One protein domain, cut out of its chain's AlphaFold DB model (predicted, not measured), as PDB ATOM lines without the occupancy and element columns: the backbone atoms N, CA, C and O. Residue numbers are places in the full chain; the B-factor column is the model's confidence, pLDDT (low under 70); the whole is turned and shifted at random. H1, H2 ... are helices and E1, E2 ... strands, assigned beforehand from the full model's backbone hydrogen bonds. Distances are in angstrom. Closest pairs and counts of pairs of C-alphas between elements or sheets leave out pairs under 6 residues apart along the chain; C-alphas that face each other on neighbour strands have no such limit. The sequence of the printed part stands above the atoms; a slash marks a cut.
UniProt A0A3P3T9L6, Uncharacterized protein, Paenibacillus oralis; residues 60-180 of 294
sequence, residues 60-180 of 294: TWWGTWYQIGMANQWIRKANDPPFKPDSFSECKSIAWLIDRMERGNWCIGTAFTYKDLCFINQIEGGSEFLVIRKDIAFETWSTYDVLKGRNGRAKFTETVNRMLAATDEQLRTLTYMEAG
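AT A GLANCE: This is residues 60 to 180 of the 294 residues of an uncharacterized protein of Paenibacillus oralis (UniProt A0A3P3T9L6). A strongly twisted sheet of five strands runs through the middle of the domain, with H1 slanting over one face and H2 and H5 over the opposite face. The long helix H4 sits beyond that second face, reaching from H2 and the small helix H3 toward H5, and grazes the sheet near its last turns. The printed part has 121 residues with five named helices and five named strands, along the chain H1 E1 H2 E2 E3 E4 E5 H3 H4 H5. The sheet is mixed, in the order E1 E2 E3 E4 E5, and the class is mixed, helices and strands. The whole is compact, with a radius of gyration of the C-alphas of 13.4 A, and spans 40 by 31 by 24 A.

HOW THE PARTS SIT: H1, residues 62 to 71, is on the sheet of E1, residues 88 to 90, E2, 111 to 114, E3, 117 to 121, E4, 129 to 133, and E5, 136 to 141. Its height over the sheet is 9.1 A, over E3 and E4, and it runs slantwise to the strands, at 43 degrees to E4 on the local plane; the closest C-alphas of H1 and E3 are those of Gly 69 and Ile 120, 7.2 A apart. E1 and E2 are parallel, with N 89 and O 111 within hydrogen-bond range at 2.9 A. With H2, residues 94 to 103, between them they form a strand-helix-strand unit with a right-handed crossover. H2 is on the opposite face from H1, at a height of 9.8 A, along E2 at 9 degrees on the local plane; it is over E2 and only just not over E3, with 2 C-alphas falling there. E2 to E5 form a meander of three hairpins, each strand the antiparallel neighbour of the one before: N 112 and O 119 are 2.9 A apart, N 118 and O 132 2.8 A, and N 131 and O 139 2.8 A. H3, residues 143 to 147, is not on the sheet and touches H2, the closest C-alphas being those of Met 101 and Thr 143, 6.9 A apart. H4, residues 152 to 165, touches H3 with residues 152 to 156 alone, the closest C-alphas being those of Val 146 and Gly 152, 5.3 A apart. H4 touches H2 at a steep tilt of 52 degrees, opposite ways, the closest C-alphas being those of Ile 94 and Thr 157, 6.6 A apart. H4 only grazes the sheet, with residues 160 to 164. H5, residues 168 to 172, is over E5 on the same face as H2, with C-alphas 138 and 172 the closest, 5.7 A apart. In H1, H2, H3, H4 and H5 every O i to N i+4 pair is within hydrogen-bond range.

IN THESE COORDINATES: H1 begins at C-alpha 62 (-3.865, 14.487, -18.465) and is 14.2 A long; H2 is 14.3 A, E3 13.4 A, E4 12.7 A and E5 14.3 A. H4, 19.7 A, begins at C-alpha 152 (3.094, 33.251, -38.073). H5 ends at C-alpha 172 (-9.567, 12.022, -37.700).

THE WHOLE: The two C-alphas farthest apart, those of Asn 79 and Gly 180, are 41.5 A apart. The printed part has no cut, and the link from H1 to E1, residues 72 to 87, is long. Mean pLDDT of the printed part is 92.0, and no printed residue is under 70.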
ATOM      1  N   THR A  60      -8.294  17.488 -16.546       91.12
ATOM      2  CA  THR A  60      -9.340  16.527 -16.951       91.12
ATOM      3  C   THR A  60      -8.809  15.411 -17.853       91.12
ATOM      4  O   THR A  60      -9.143  14.246 -17.650       91.12
ATOM      5  N   TRP A  61      -7.939  15.747 -18.810       95.62
ATOM      6  CA  TRP A  61      -7.464  14.816 -19.840       95.62
ATOM      7  C   TRP A  61      -6.019  14.336 -19.660       95.62
ATOM      8  O   TRP A  61      -5.550  13.526 -20.458       95.62
ATOM      9  N   TRP A  62      -5.304  14.771 -18.616       96.12
ATOM     10  CA  TRP A  62      -3.865  14.487 -18.465       96.12
ATOM     11  C   TRP A  62      -3.557  12.989 -18.411       96.12
ATOM     12  O   TRP A  62      -2.584  12.534 -19.006       96.12
ATOM     13  N   GLY A  63      -4.413  12.201 -17.752       97.19
ATOM     14  CA  GLY A  63      -4.273  10.746 -17.723       97.19
ATOM     15  C   GLY A  63      -4.370  10.124 -19.119       97.19
ATOM     16  O   GLY A  63      -3.528   9.309 -19.488       97.19
ATOM     17  N   THR A  64      -5.352  10.550 -19.915       98.06
ATOM     18  CA  THR A  64      -5.539  10.097 -21.302       98.06
ATOM     19  C   THR A  64      -4.357  10.500 -22.179       98.06
ATOM     20  O   THR A  64      -3.781   9.657 -22.865       98.06
ATOM     21  N   TRP A  65      -3.935  11.763 -22.108       98.50
ATOM     22  CA  TRP A  65      -2.791  12.269 -22.868       98.50
ATOM     23  C   TRP A  65      -1.487  11.576 -22.496       98.50
ATOM     24  O   TRP A  65      -0.677  11.289 -23.373       98.50
ATOM     25  N   TYR A  66      -1.303  11.236 -21.219       98.44
ATOM     26  CA  TYR A  66      -0.154  10.460 -20.773       98.44
ATOM     27  C   TYR A  66      -0.130   9.075 -21.428       98.44
ATOM     28  O   TYR A  66       0.899   8.685 -21.975       98.44
ATOM     29  N   GLN A  67      -1.257   8.356 -21.450       98.56
ATOM     30  CA  GLN A  67      -1.326   7.041 -22.103       98.56
ATOM     31  C   GLN A  67      -1.052   7.129 -23.609       98.56
ATOM     32  O   GLN A  67      -0.283   6.330 -24.142       98.56
ATOM     33  N   ILE A  68      -1.619   8.132 -24.286       98.44
ATOM     34  CA  ILE A  68      -1.371   8.377 -25.713       98.44
ATOM     35  C   ILE A  68       0.115   8.685 -25.961       98.44
ATOM     36  O   ILE A  68       0.728   8.100 -26.855       98.44
ATOM     37  N   GLY A  69       0.727   9.549 -25.146       97.94
ATOM     38  CA  GLY A  69       2.153   9.860 -25.234       97.94
ATOM     39  C   GLY A  69       3.038   8.633 -24.995       97.94
ATOM     40  O   GLY A  69       3.977   8.396 -25.747       97.94
ATOM     41  N   MET A  70       2.705   7.787 -24.017       98.12
ATOM     42  CA  MET A  70       3.437   6.544 -23.739       98.12
ATOM     43  C   MET A  70       3.304   5.490 -24.851       98.12
ATOM     44  O   MET A  70       4.188   4.640 -24.999       98.12
ATOM     45  N   ALA A  71       2.238   5.545 -25.654       97.88
ATOM     46  CA  ALA A  71       2.096   4.712 -26.846       97.88
ATOM     47  C   ALA A  71       3.001   5.178 -28.005       97.88
ATOM     48  O   ALA A  71       3.380   4.371 -28.856       97.88
ATOM     49  N   ASN A  72       3.401   6.455 -28.033       97.25
ATOM     50  CA  ASN A  72       4.325   6.982 -29.035       97.25
ATOM     51  C   ASN A  72       5.772   6.541 -28.735       97.25
ATOM     52  O   ASN A  72       6.307   6.724 -27.640       97.25
ATOM     53  N   GLN A  73       6.435   5.956 -29.740       95.31
ATOM     54  CA  GLN A  73       7.749   5.333 -29.571       95.31
ATOM     55  C   GLN A  73       8.883   6.296 -29.198       95.31
ATOM     56  O   GLN A  73       9.873   5.839 -28.619       95.31
ATOM     57  N   TRP A  74       8.756   7.575 -29.559       94.50
ATOM     58  CA  TRP A  74       9.745   8.614 -29.290       94.50
ATOM     59  C   TRP A  74       9.528   9.189 -27.895       94.50
ATOM     60  O   TRP A  74      10.444   9.183 -27.077       94.50
ATOM     61  N   ILE A  75       8.283   9.563 -27.585       97.06
ATOM     62  CA  ILE A  75       7.899  10.147 -26.295       97.06
ATOM     63  C   ILE A  75       8.180   9.175 -25.139       97.06
ATOM     64  O   ILE A  75       8.783   9.570 -24.145       97.06
ATOM     65  N   ARG A  76       7.854   7.881 -25.283       96.75
ATOM     66  CA  ARG A  76       8.123   6.874 -24.233       96.75
ATOM     67  C   ARG A  76       9.608   6.684 -23.897       96.75
ATOM     68  O   ARG A  76       9.925   6.047 -22.898       96.75
ATOM     69  N   LYS A  77      10.511   7.143 -24.772       95.62
ATOM     70  CA  LYS A  77      11.970   7.058 -24.602       95.62
ATOM     71  C   LYS A  77      12.583   8.355 -24.068       95.62
ATOM     72  O   LYS A  77      13.801   8.401 -23.910       95.62
ATOM     73  N   ALA A  78      11.776   9.383 -23.793       96.06
ATOM     74  CA  ALA A  78      12.243  10.599 -23.137       96.06
ATOM     75  C   ALA A  78      12.952  10.252 -21.819       96.06
ATOM     76  O   ALA A  78      12.461   9.428 -21.043       96.06
ATOM     77  N   ASN A  79      14.114  10.857 -21.576       92.56
ATOM     78  CA  ASN A  79      14.960  10.549 -20.421       92.56
ATOM     79  C   ASN A  79      15.521  11.787 -19.704       92.56
ATOM     80  O   ASN A  79      15.886  11.662 -18.538       92.56
ATOM     81  N   ASP A  80      15.524  12.962 -20.336       88.31
ATOM     82  CA  ASP A  80      15.999  14.211 -19.736       88.31
ATOM     83  C   ASP A  80      15.064  15.395 -20.067       88.31
ATOM     84  O   ASP A  80      15.321  16.148 -21.006       88.31
ATOM     85  N   PRO A  81      13.935  15.550 -19.345       93.19
ATOM     86  CA  PRO A  81      13.431  14.658 -18.300       93.19
ATOM     87  C   PRO A  81      12.628  13.465 -18.866       93.19
ATOM     88  O   PRO A  81      12.163  13.503 -20.006       93.19
ATOM     89  N   PRO A  82      12.392  12.405 -18.068       95.94
ATOM     90  CA  PRO A  82      11.453  11.349 -18.436       95.94
ATOM     91  C   PRO A  82      10.018  11.866 -18.574       95.94
ATOM     92  O   PRO A  82       9.586  12.699 -17.773       95.94
ATOM     93  N   PHE A  83       9.256  11.310 -19.523       97.44
ATOM     94  CA  PHE A  83       7.833  11.619 -19.674       97.44
ATOM     95  C   PHE A  83       7.003  10.950 -18.568       97.44
ATOM     96  O   PHE A  83       7.022   9.727 -18.399       97.44
ATOM     97  N   LYS A  84       6.281  11.756 -17.794       96.81
ATOM     98  CA  LYS A  84       5.555  11.367 -16.583       96.81
ATOM     99  C   LYS A  84       4.129  11.936 -16.597       96.81
ATOM    100  O   LYS A  84       3.846  12.860 -17.359       96.81
ATOM    101  N   PRO A  85       3.225  11.439 -15.731       94.56
ATOM    102  CA  PRO A  85       1.867  11.979 -15.618       94.56
ATOM    103  C   PRO A  85       1.790  13.479 -15.278       94.56
ATOM    104  O   PRO A  85       0.751  14.093 -15.496       94.56
ATOM    105  N   ASP A  86       2.866  14.066 -14.748       90.94
ATOM    106  CA  ASP A  86       3.004  15.481 -14.389       90.94
ATOM    107  C   ASP A  86       3.856  16.294 -15.389       90.94
ATOM    108  O   ASP A  86       4.186  17.444 -15.117       90.94
ATOM    109  N   SER A  87       4.188  15.744 -16.566       94.94
ATOM    110  CA  SER A  87       4.961  16.444 -17.612       94.94
ATOM    111  C   SER A  87       4.190  17.550 -18.351       94.94
ATOM    112  O   SER A  87       4.750  18.206 -19.230       94.94
ATOM    113  N   PHE A  88       2.913  17.753 -18.029       96.12
ATOM    114  CA  PHE A  88       2.035  18.703 -18.706       96.12
ATOM    115  C   PHE A  88       2.121  20.089 -18.075       96.12
ATOM    116  O   PHE A  88       2.107  20.243 -16.859       96.12
ATOM    117  N   SER A  89       2.178  21.113 -18.922       95.56
ATOM    118  CA  SER A  89       2.097  22.515 -18.520       95.56
ATOM    119  C   SER A  89       0.925  23.184 -19.225       95.56
ATOM    120  O   SER A  89       0.952  23.384 -20.443       95.56
ATOM    121  N   GLU A  90      -0.105  23.552 -18.464       95.19
ATOM    122  CA  GLU A  90      -1.234  24.288 -19.025       95.19
ATOM    123  C   GLU A  90      -0.823  25.717 -19.392       95.19
ATOM    124  O   GLU A  90      -0.127  26.399 -18.641       95.19
ATOM    125  N   CYS A  91      -1.287  26.178 -20.550       93.62
ATOM    126  CA  CYS A  91      -1.260  27.564 -20.993       93.62
ATOM    127  C   CYS A  91      -2.677  28.133 -20.852       93.62
ATOM    128  O   CYS A  91      -3.614  27.549 -21.383       93.62
ATOM    129  N   LYS A  92      -2.880  29.275 -20.174       86.94
ATOM    130  CA  LYS A  92      -4.241  29.840 -20.001       86.94
ATOM    131  C   LYS A  92      -4.729  30.648 -21.202       86.94
ATOM    132  O   LYS A  92      -5.906  30.988 -21.294       86.94
ATOM    133  N   SER A  93      -3.846  30.941 -22.152       85.69
ATOM    134  CA  SER A  93      -4.180  31.650 -23.384       85.69
ATOM    135  C   SER A  93      -3.378  31.108 -24.565       85.69
ATOM    136  O   SER A  93      -2.294  30.548 -24.395       85.69
ATOM    137  N   ILE A  94      -3.890  31.330 -25.779       87.75
ATOM    138  CA  ILE A  94      -3.150  31.029 -27.015       87.75
ATOM    139  C   ILE A  94      -1.852  31.843 -27.076       87.75
ATOM    140  O   ILE A  94      -0.854  31.344 -27.576       87.75
ATOM    141  N   ALA A  95      -1.833  33.066 -26.535       87.50
ATOM    142  CA  ALA A  95      -0.619  33.878 -26.483       87.50
ATOM    143  C   ALA A  95       0.492  33.179 -25.684       87.50
ATOM    144  O   ALA A  95       1.600  33.048 -26.192       87.50
ATOM    145  N   TRP A  96       0.171  32.634 -24.504       89.62
ATOM    146  CA  TRP A  96       1.125  31.842 -23.723       89.62
ATOM    147  C   TRP A  96       1.574  30.579 -24.450       89.62
ATOM    148  O   TRP A  96       2.756  30.248 -24.422       89.62
ATOM    149  N   LEU A  97       0.648  29.888 -25.120       92.62
ATOM    150  CA  LEU A  97       0.988  28.715 -25.920       92.62
ATOM    151  C   LEU A  97       1.974  29.078 -27.039       92.62
ATOM    152  O   LEU A  97       2.984  28.401 -27.196       92.62
ATOM    153  N   ILE A  98       1.724  30.168 -27.769       92.19
ATOM    154  CA  ILE A  98       2.633  30.682 -28.799       92.19
ATOM    155  C   ILE A  98       4.003  30.988 -28.199       92.19
ATOM    156  O   ILE A  98       5.005  30.527 -28.733       92.19
ATOM    157  N   ASP A  99       4.056  31.706 -27.077       91.00
ATOM    158  CA  ASP A  99       5.327  32.080 -26.454       91.00
ATOM    159  C   ASP A  99       6.122  30.842 -25.998       91.00
ATOM    160  O   ASP A  99       7.352  30.843 -26.044       91.00
ATOM    161  N   ARG A 100       5.450  29.751 -25.595       91.75
ATOM    162  CA  ARG A 100       6.108  28.456 -25.352       91.75
ATOM    163  C   ARG A 100       6.619  27.843 -26.654       91.75
ATOM    164  O   ARG A 100       7.779  27.449 -26.717       91.75
ATOM    165  N   MET A 101       5.803  27.794 -27.700       91.81
ATOM    166  CA  MET A 101       6.218  27.217 -28.982       91.81
ATOM    167  C   MET A 101       7.391  27.980 -29.621       91.81
ATOM    168  O   MET A 101       8.298  27.354 -30.160       91.81
ATOM    169  N   GLU A 102       7.431  29.313 -29.515       89.88
ATOM    170  CA  GLU A 102       8.493  30.158 -30.084       89.88
ATOM    171  C   GLU A 102       9.842  30.022 -29.366       89.88
ATOM    172  O   GLU A 102      10.885  30.181 -30.003       89.88
ATOM    173  N   ARG A 103       9.849  29.716 -28.060       88.19
ATOM    174  CA  ARG A 103      11.097  29.546 -27.290       88.19
ATOM    175  C   ARG A 103      11.960  28.396 -27.821       88.19
ATOM    176  O   ARG A 103      13.184  28.499 -27.766       88.19
ATOM    177  N   GLY A 104      11.333  27.343 -28.350       85.19
ATOM    178  CA  GLY A 104      12.017  26.152 -28.853       85.19
ATOM    179  C   GLY A 104      12.903  25.469 -27.804       85.19
ATOM    180  O   GLY A 104      12.753  25.684 -26.602       85.19
ATOM    181  N   ASN A 105      13.834  24.636 -28.276       88.06
ATOM    182  CA  ASN A 105      14.774  23.879 -27.442       88.06
ATOM    183  C   ASN A 105      14.087  23.007 -26.374       88.06
ATOM    184  O   ASN A 105      14.558  22.871 -25.246       88.06
ATOM    185  N   TRP A 106      12.937  22.439 -26.733       92.56
ATOM    186  CA  TRP A 106      12.175  21.574 -25.846       92.56
ATOM    187  C   TRP A 106      12.713  20.146 -25.886       92.56
ATOM    188  O   TRP A 106      12.978  19.595 -26.958       92.56
ATOM    189  N   CYS A 107      12.819  19.520 -24.716       94.00
ATOM    190  CA  CYS A 107      13.124  18.098 -24.612       94.00
ATOM    191  C   CYS A 107      11.957  17.267 -25.162       94.00
ATOM    192  O   CYS A 107      10.797  17.706 -25.137       94.00
ATOM    193  N   ILE A 108      12.241  16.059 -25.648       96.12
ATOM    194  CA  ILE A 108      11.197  15.099 -26.038       96.12
ATOM    195  C   ILE A 108      10.301  14.819 -24.822       96.12
ATOM    196  O   ILE A 108      10.787  14.702 -23.701       96.12
ATOM    197  N   GLY A 109       8.988  14.739 -25.034       96.31
ATOM    198  CA  GLY A 109       8.000  14.545 -23.971       96.31
ATOM    199  C   GLY A 109       7.572  15.829 -23.255       96.31
ATOM    200  O   GLY A 109       6.624  15.790 -22.476       96.31
ATOM    201  N   THR A 110       8.191  16.981 -23.536       95.75
ATOM    202  CA  THR A 110       7.666  18.270 -23.052       95.75
ATOM    203  C   THR A 110       6.252  18.467 -23.593       95.75
ATOM    204  O   THR A 110       6.057  18.416 -24.811       95.75
ATOM    205  N   ALA A 111       5.276  18.683 -22.707       97.31
ATOM    206  CA  ALA A 111       3.872  18.768 -23.084       97.31
ATOM    207  C   ALA A 111       3.239  20.103 -22.674       97.31
ATOM    208  O   ALA A 111       3.270  20.494 -21.507       97.31
ATOM    209  N   PHE A 112       2.605  20.774 -23.635       97.50
ATOM    210  CA  PHE A 112       1.815  21.983 -23.409       97.50
ATOM    211  C   PHE A 112       0.339  21.694 -23.643       97.50
ATOM    212  O   PHE A 112      -0.011  20.953 -24.563       97.50
ATOM    213  N   THR A 113      -0.536  22.278 -22.830       97.62
ATOM    214  CA  THR A 113      -1.986  22.079 -22.959       97.62
ATOM    215  C   THR A 113      -2.708  23.416 -23.055       97.62
ATOM    216  O   THR A 113      -2.281  24.413 -22.476       97.62
ATOM    217  N   TYR A 114      -3.795  23.455 -23.820       95.12
ATOM    218  CA  TYR A 114      -4.683  24.609 -23.915       95.12
ATOM    219  C   TYR A 114      -6.111  24.112 -24.111       95.12
ATOM    220  O   TYR A 114      -6.419  23.521 -25.146       95.12
ATOM    221  N   LYS A 115      -6.984  24.358 -23.125       90.75
ATOM    222  CA  LYS A 115      -8.332  23.768 -23.077       90.75
ATOM    223  C   LYS A 115      -8.246  22.237 -23.212       90.75
ATOM    224  O   LYS A 115      -7.519  21.596 -22.462       90.75
ATOM    225  N   ASP A 116      -8.951  21.658 -24.176       93.25
ATOM    226  CA  ASP A 116      -8.971  20.230 -24.472       93.25
ATOM    227  C   ASP A 116      -7.940  19.802 -25.531       93.25
ATOM    228  O   ASP A 116      -8.001  18.662 -25.995       93.25
ATOM    229  N   LEU A 117      -6.980  20.669 -25.883       97.50
ATOM    230  CA  LEU A 117      -5.832  20.346 -26.734       97.50
ATOM    231  C   LEU A 117      -4.558  20.098 -25.920       97.50
ATOM    232  O   LEU A 117      -4.255  20.809 -24.958       97.50
ATOM    233  N   CYS A 118      -3.760  19.142 -26.386       98.44
ATOM    234  CA  CYS A 118      -2.431  18.828 -25.887       98.44
ATOM    235  C   CYS A 118      -1.431  18.712 -27.041       98.44
ATOM    236  O   CYS A 118      -1.733  18.149 -28.092       98.44
ATOM    237  N   PHE A 119      -0.235  19.244 -26.810       98.19
ATOM    238  CA  PHE A 119       0.893  19.249 -27.729       98.19
ATOM    239  C   PHE A 119       2.076  18.603 -27.017       98.19
ATOM    240  O   PHE A 119       2.607  19.193 -26.076       98.19
ATOM    241  N   ILE A 120       2.495  17.413 -27.446       98.06
ATOM    242  CA  ILE A 120       3.638  16.704 -26.853       98.06
ATOM    243  C   ILE A 120       4.789  16.711 -27.847       98.06
ATOM    244  O   ILE A 120       4.663  16.182 -28.951       98.06
ATOM    245  N   ASN A 121       5.917  17.295 -27.460       96.25
ATOM    246  CA  ASN A 121       7.091  17.332 -28.313       96.25
ATOM    247  C   ASN A 121       7.615  15.911 -28.577       96.25
ATOM    248  O   ASN A 121       7.900  15.172 -27.632       96.25
ATOM    249  N   GLN A 122       7.766  15.535 -29.847       94.19
ATOM    250  CA  GLN A 122       8.222  14.194 -30.234       94.19
ATOM    251  C   GLN A 122       9.587  14.184 -30.932       94.19
ATOM    252  O   GLN A 122      10.178  13.114 -31.064       94.19
ATOM    253  N   ILE A 123      10.102  15.356 -31.322       90.38
ATOM    254  CA  ILE A 123      11.421  15.527 -31.942       90.38
ATOM    255  C   ILE A 123      12.266  16.493 -31.108       90.38
ATOM    256  O   ILE A 123      11.770  17.445 -30.505       90.38
ATOM    257  N   GLU A 124      13.567  16.237 -31.043       83.50
ATOM    258  CA  GLU A 124      14.502  17.078 -30.300       83.50
ATOM    259  C   GLU A 124      14.443  18.546 -30.757       83.50
ATOM    260  O   GLU A 124      14.318  18.850 -31.943       83.50
ATOM    261  N   GLY A 125      14.500  19.473 -29.799       80.31
ATOM    262  CA  GLY A 125      14.494  20.908 -30.076       80.31
ATOM    263  C   GLY A 125      13.107  21.535 -30.246       80.31
ATOM    264  O   GLY A 125      13.023  22.760 -30.348       80.31
ATOM    265  N   GLY A 126      12.021  20.755 -30.209       83.69
ATOM    266  CA  GLY A 126      10.662  21.298 -30.283       83.69
ATOM    267  C   GLY A 126      10.189  21.594 -31.705       83.69
ATOM    268  O   GLY A 126       9.433  22.541 -31.899       83.69
ATOM    269  N   SER A 127      10.669  20.858 -32.710       83.69
ATOM    270  CA  SER A 127      10.292  21.102 -34.108       83.69
ATOM    271  C   SER A 127       8.969  20.452 -34.505       83.69
ATOM    272  O   SER A 127       8.320  20.946 -35.422       83.69
ATOM    273  N   GLU A 128       8.568  19.367 -33.837       92.62
ATOM    274  CA  GLU A 128       7.364  18.602 -34.163       92.62
ATOM    275  C   GLU A 128       6.630  18.153 -32.901       92.62
ATOM    276  O   GLU A 128       7.203  17.522 -32.008       92.62
ATOM    277  N   PHE A 129       5.331  18.431 -32.862       96.25
ATOM    278  CA  PHE A 129       4.468  18.093 -31.737       96.25
ATOM    279  C   PHE A 129       3.401  17.094 -32.160       96.25
ATOM    280  O   PHE A 129       2.742  17.282 -33.179       96.25
ATOM    281  N   LEU A 130       3.203  16.053 -31.356       97.88
ATOM    282  CA  LEU A 130       2.000  15.237 -31.414       97.88
ATOM    283  C   LEU A 130       0.838  16.074 -30.872       97.88
ATOM    284  O   LEU A 130       0.892  16.516 -29.722       97.88
ATOM    285  N   VAL A 131      -0.191  16.278 -31.689       98.25
ATOM    286  CA  VAL A 131      -1.386  17.048 -31.336       98.25
ATOM    287  C   VAL A 131      -2.533  16.104 -31.006       98.25
ATOM    288  O   VAL A 131      -2.867  15.188 -31.766       98.25
ATOM    289  N   ILE A 132      -3.134  16.335 -29.843       98.56
ATOM    290  CA  ILE A 132      -4.205  15.518 -29.283       98.56
ATOM    291  C   ILE A 132      -5.342  16.443 -28.861       98.56
ATOM    292  O   ILE A 132      -5.095  17.411 -28.144       98.56
ATOM    293  N   ARG A 133      -6.585  16.135 -29.242       97.25
ATOM    294  CA  ARG A 133      -7.780  16.758 -28.655       97.25
ATOM    295  C   ARG A 133      -8.566  15.719 -27.877       97.25
ATOM    296  O   ARG A 133      -9.005  14.738 -28.469       97.25
ATOM    297  N   LYS A 134      -8.764  15.930 -26.573       96.00
ATOM    298  CA  LYS A 134      -9.387  14.944 -25.668       96.00
ATOM    299  C   LYS A 134      -8.681  13.582 -25.774       96.00
ATOM    300  O   LYS A 134      -7.537  13.463 -25.350       96.00
ATOM    301  N   ASP A 135      -9.321  12.581 -26.359       97.12
ATOM    302  CA  ASP A 135      -8.815  11.226 -26.588       97.12
ATOM    303  C   ASP A 135      -8.389  10.956 -28.046       97.12
ATOM    304  O   ASP A 135      -7.998   9.838 -28.379       97.12
ATOM    305  N   ILE A 136      -8.417  11.969 -28.916       97.75
ATOM    306  CA  ILE A 136      -8.098  11.847 -30.342       97.75
ATOM    307  C   ILE A 136      -6.704  12.413 -30.606       97.75
ATOM    308  O   ILE A 136      -6.521  13.628 -30.676       97.75
ATOM    309  N   ALA A 137      -5.720  11.536 -30.793       97.88
ATOM    310  CA  ALA A 137      -4.442  11.904 -31.399       97.88
ATOM    311  C   ALA A 137      -4.621  11.949 -32.919       97.88
ATOM    312  O   ALA A 137      -4.996  10.933 -33.506       97.88
ATOM    313  N   PHE A 138      -4.399  13.105 -33.544       97.38
ATOM    314  CA  PHE A 138      -4.750  13.283 -34.958       97.38
ATOM    315  C   PHE A 138      -3.598  13.752 -35.838       97.38
ATOM    316  O   PHE A 138      -3.542  13.351 -36.995       97.38
ATOM    317  N   GLU A 139      -2.655  14.544 -35.323       94.56
ATOM    318  CA  GLU A 139      -1.647  15.182 -36.170       94.56
ATOM    319  C   GLU A 139      -0.254  15.208 -35.539       94.56
ATOM    320  O   GLU A 139      -0.097  15.278 -34.320       94.56
ATOM    321  N   THR A 140       0.760  15.202 -36.403       94.81
ATOM    322  CA  THR A 140       2.107  15.682 -36.090       94.81
ATOM    323  C   THR A 140       2.263  17.068 -36.700       94.81
ATOM    324  O   THR A 140       2.238  17.206 -37.922       94.81
ATOM    325  N   TRP A 141       2.413  18.091 -35.861       94.19
ATOM    326  CA  TRP A 141       2.410  19.482 -36.300       94.19
ATOM    327  C   TRP A 141       3.766  20.163 -36.102       94.19
ATOM    328  O   TRP A 141       4.269  20.284 -34.980       94.19
ATOM    329  N   SER A 142       4.334  20.654 -37.206       90.94
ATOM    330  CA  SER A 142       5.585  21.419 -37.226       90.94
ATOM    331  C   SER A 142       5.328  22.900 -36.925       90.94
ATOM    332  O   SER A 142       5.212  23.743 -37.817       90.94
ATOM    333  N   THR A 143       5.208  23.234 -35.639       84.88
ATOM    334  CA  THR A 143       4.844  24.587 -35.172       84.88
ATOM    335  C   THR A 143       5.870  25.653 -35.559       84.88
ATOM    336  O   THR A 143       5.508  26.803 -35.824       84.88
ATOM    337  N   TYR A 144       7.144  25.267 -35.648       81.62
ATOM    338  CA  TYR A 144       8.255  26.153 -35.986       81.62
ATOM    339  C   TYR A 144       8.089  26.823 -37.359       81.62
ATOM    340  O   TYR A 144       8.274  28.037 -37.490       81.62
ATOM    341  N   ASP A 145       7.671  26.059 -38.369       78.88
ATOM    342  CA  ASP A 145       7.481  26.577 -39.727       78.88
ATOM    343  C   ASP A 145       6.283  27.524 -39.813       78.88
ATOM    344  O   ASP A 145       6.327  28.539 -40.516       78.88
ATOM    345  N   VAL A 146       5.228  27.243 -39.043       82.31
ATOM    346  CA  VAL A 146       4.053  28.118 -38.957       82.31
ATOM    347  C   VAL A 146       4.430  29.464 -38.344       82.31
ATOM    348  O   VAL A 146       4.053  30.507 -38.883       82.31
ATOM    349  N   LEU A 147       5.198  29.460 -37.252       86.62
ATOM    350  CA  LEU A 147       5.514  30.663 -36.477       86.62
ATOM    351  C   LEU A 147       6.540  31.585 -37.157       86.62
ATOM    352  O   LEU A 147       6.467  32.799 -36.980       86.62
ATOM    353  N   LYS A 148       7.432  31.057 -38.003       83.75
ATOM    354  CA  LYS A 148       8.457  31.846 -38.716       83.75
ATOM    355  C   LYS A 148       7.932  32.825 -39.768       83.75
ATOM    356  O   LYS A 148       8.647  33.746 -40.170       83.75
ATOM    357  N   GLY A 149       6.727  32.607 -40.289       80.81
ATOM    358  CA  GLY A 149       6.181  33.429 -41.367       80.81
ATOM    359  C   GLY A 149       5.870  34.868 -40.935       80.81
ATOM    360  O   GLY A 149       5.615  35.144 -39.768       80.81
ATOM    361  N   ARG A 150       5.757  35.786 -41.908       77.56
ATOM    362  CA  ARG A 150       5.427  37.216 -41.690       77.56
ATOM    363  C   ARG A 150       4.106  37.453 -40.914       77.56
ATOM    364  O   ARG A 150       3.906  38.539 -40.398       77.56
ATOM    365  N   ASN A 151       3.252  36.425 -40.806       85.94
ATOM    366  CA  ASN A 151       1.999  36.384 -40.034       85.94
ATOM    367  C   ASN A 151       1.901  35.118 -39.150       85.94
ATOM    368  O   ASN A 151       0.808  34.587 -38.945       85.94
ATOM    369  N   GLY A 152       3.031  34.580 -38.683       89.06
ATOM    370  CA  GLY A 152       3.094  33.251 -38.073       89.06
ATOM    371  C   GLY A 152       2.230  33.090 -36.822       89.06
ATOM    372  O   GLY A 152       1.429  32.163 -36.753       89.06
ATOM    373  N   ARG A 153       2.277  34.053 -35.891       90.56
ATOM    374  CA  ARG A 153       1.423  34.058 -34.684       90.56
ATOM    375  C   ARG A 153      -0.075  34.065 -35.012       90.56
ATOM    376  O   ARG A 153      -0.858  33.372 -34.363       90.56
ATOM    377  N   ALA A 154      -0.482  34.815 -36.039       86.00
ATOM    378  CA  ALA A 154      -1.877  34.869 -36.478       86.00
ATOM    379  C   ALA A 154      -2.323  33.544 -37.116       86.00
ATOM    380  O   ALA A 154      -3.402  33.054 -36.790       86.00
ATOM    381  N   LYS A 155      -1.474  32.943 -37.962       89.88
ATOM    382  CA  LYS A 155      -1.719  31.617 -38.548       89.88
ATOM    383  C   LYS A 155      -1.814  30.541 -37.470       89.88
ATOM    384  O   LYS A 155      -2.769  29.783 -37.471       89.88
ATOM    385  N   PHE A 156      -0.882  30.536 -36.518       91.31
ATOM    386  CA  PHE A 156      -0.899  29.618 -35.380       91.31
ATOM    387  C   PHE A 156      -2.203  29.740 -34.584       91.31
ATOM    388  O   PHE A 156      -2.861  28.742 -34.313       91.31
ATOM    389  N   THR A 157      -2.610  30.973 -34.264       88.44
ATOM    390  CA  THR A 157      -3.870  31.243 -33.555       88.44
ATOM    391  C   THR A 157      -5.074  30.710 -34.328       88.44
ATOM    392  O   THR A 157      -5.950  30.075 -33.746       88.44
ATOM    393  N   GLU A 158      -5.128  30.949 -35.640       86.12
ATOM    394  CA  GLU A 158      -6.195  30.426 -36.494       86.12
ATOM    395  C   GLU A 158      -6.206  28.896 -36.530       86.12
ATOM    396  O   GLU A 158      -7.270  28.311 -36.349       86.12
ATOM    397  N   THR A 159      -5.052  28.251 -36.700       92.38
ATOM    398  CA  THR A 159      -4.940  26.789 -36.709       92.38
ATOM    399  C   THR A 159      -5.412  26.180 -35.389       92.38
ATOM    400  O   THR A 159      -6.262  25.294 -35.409       92.38
ATOM    401  N   VAL A 160      -4.957  26.698 -34.242       90.88
ATOM    402  CA  VAL A 160      -5.398  26.216 -32.920       90.88
ATOM    403  C   VAL A 160      -6.906  26.388 -32.741       90.88
ATOM    404  O   VAL A 160      -7.579  25.471 -32.280       90.88
ATOM    405  N   ASN A 161      -7.468  27.532 -33.135       86.38
ATOM    406  CA  ASN A 161      -8.912  27.738 -33.040       86.38
ATOM    407  C   ASN A 161      -9.701  26.802 -33.967       86.38
ATOM    408  O   ASN A 161     -10.738  26.291 -33.557       86.38
ATOM    409  N   ARG A 162      -9.200  26.506 -35.173       88.44
ATOM    410  CA  ARG A 162      -9.805  25.493 -36.053       88.44
ATOM    411  C   ARG A 162      -9.745  24.097 -35.434       88.44
ATOM    412  O   ARG A 162     -10.739  23.385 -35.486       88.44
ATOM    413  N   MET A 163      -8.638  23.723 -34.791       91.38
ATOM    414  CA  MET A 163      -8.530  22.451 -34.061       91.38
ATOM    415  C   MET A 163      -9.524  22.366 -32.894       91.38
ATOM    416  O   MET A 163     -10.095  21.306 -32.655       91.38
ATOM    417  N   LEU A 164      -9.766  23.468 -32.175       85.00
ATOM    418  CA  LEU A 164     -10.784  23.528 -31.115       85.00
ATOM    419  C   LEU A 164     -12.207  23.410 -31.675       85.00
ATOM    420  O   LEU A 164     -13.040  22.722 -31.092       85.00
ATOM    421  N   ALA A 165     -12.467  24.060 -32.808       80.75
ATOM    422  CA  ALA A 165     -13.768  24.102 -33.468       80.75
ATOM    423  C   ALA A 165     -14.138  22.817 -34.216       80.75
ATOM    424  O   ALA A 165     -15.317  22.544 -34.407       80.75
ATOM    425  N   ALA A 166     -13.149  22.047 -34.672       84.81
ATOM    426  CA  ALA A 166     -13.357  20.913 -35.564       84.81
ATOM    427  C   ALA A 166     -14.340  19.876 -34.998       84.81
ATOM    428  O   ALA A 166     -14.379  19.623 -33.795       84.81
ATOM    429  N   THR A 167     -15.070  19.167 -35.847       87.50
ATOM    430  CA  THR A 167     -15.719  17.923 -35.415       87.50
ATOM    431  C   THR A 167     -14.669  16.831 -35.193       87.50
ATOM    432  O   THR A 167     -13.545  16.910 -35.694       87.50
ATOM    433  N   ASP A 168     -15.010  15.785 -34.440       93.00
ATOM    434  CA  ASP A 168     -14.090  14.658 -34.237       93.00
ATOM    435  C   ASP A 168     -13.730  13.967 -35.562       93.00
ATOM    436  O   ASP A 168     -12.602  13.513 -35.737       93.00
ATOM    437  N   GLU A 169     -14.662  13.932 -36.518       92.81
ATOM    438  CA  GLU A 169     -14.410  13.397 -37.858       92.81
ATOM    439  C   GLU A 169     -13.420  14.263 -38.644       92.81
ATOM    440  O   GLU A 169     -12.508  13.739 -39.281       92.81
ATOM    441  N   GLN A 170     -13.538  15.591 -38.551       92.44
ATOM    442  CA  GLN A 170     -12.593  16.512 -39.187       92.44
ATOM    443  C   GLN A 170     -11.177  16.375 -38.625       92.44
ATOM    444  O   GLN A 170     -10.211  16.509 -39.374       92.44
ATOM    445  N   LEU A 171     -11.037  16.082 -37.327       95.38
ATOM    446  CA  LEU A 171      -9.734  15.764 -36.750       95.38
ATOM    447  C   LEU A 171      -9.198  14.434 -37.278       95.38
ATOM    448  O   LEU A 171      -8.077  14.394 -37.773       95.38
ATOM    449  N   ARG A 172      -9.995  13.357 -37.235       95.31
ATOM    450  CA  ARG A 172      -9.567  12.022 -37.700       95.31
ATOM    451  C   ARG A 172      -9.179  11.996 -39.177       95.31
ATOM    452  O   ARG A 172      -8.298  11.233 -39.558       95.31
ATOM    453  N   THR A 173      -9.831  12.821 -39.993       95.69
ATOM    454  CA  THR A 173      -9.584  12.920 -41.440       95.69
ATOM    455  C   THR A 173      -8.632  14.050 -41.826       95.69
ATOM    456  O   THR A 173      -8.336  14.197 -43.007       95.69
ATOM    457  N   LEU A 174      -8.140  14.839 -40.861       95.31
ATOM    458  CA  LEU A 174      -7.278  16.011 -41.082       95.31
ATOM    459  C   LEU A 174      -7.879  17.082 -42.013       95.31
ATOM    460  O   LEU A 174      -7.162  17.849 -42.650       95.31
ATOM    461  N   THR A 175      -9.207  17.189 -42.055       94.12
ATOM    462  CA  THR A 175      -9.937  18.140 -42.916       94.12
ATOM    463  C   THR A 175     -10.352  19.424 -42.188       94.12
ATOM    464  O   THR A 175     -11.022  20.289 -42.752       94.12
ATOM    465  N   TYR A 176      -9.940  19.613 -40.931       90.62
ATOM    466  CA  TYR A 176     -10.318  20.775 -40.111       90.62
ATOM    467  C   TYR A 176      -9.802  22.128 -40.653       90.62
ATOM    468  O   TYR A 176     -10.381  23.182 -40.374       90.62
ATOM    469  N   MET A 177      -8.751  22.121 -41.478       90.31
ATOM    470  CA  MET A 177      -8.285  23.319 -42.193       90.31
ATOM    471  C   MET A 177      -9.155  23.671 -43.410       90.31
ATOM    472  O   MET A 177      -9.166  24.822 -43.841       90.31
ATOM    473  N   GLU A 178      -9.926  22.710 -43.920       88.06
ATOM    474  CA  GLU A 178     -10.783  22.826 -45.108       88.06
ATOM    475  C   GLU A 178     -12.261  23.032 -44.749       88.06
ATOM    476  O   GLU A 178     -13.101  23.211 -45.627       88.06
ATOM    477  N   ALA A 179     -12.584  23.069 -43.452       77.62
ATOM    478  CA  ALA A 179     -13.944  23.134 -42.918       77.62
ATOM    479  C   ALA A 179     -14.759  24.381 -43.334       77.62
ATOM    480  O   ALA A 179     -15.939  24.477 -43.012       77.62
ATOM    481  N   GLY A 180     -14.145  25.337 -44.037       80.44
ATOM    482  CA  GLY A 180     -14.780  26.547 -44.554       80.44
ATOM    483  C   GLY A 180     -14.050  27.840 -44.166       80.44
ATOM    484  O   GLY A 180     -13.007  27.812 -43.488       80.44
TER     485      GLY A 180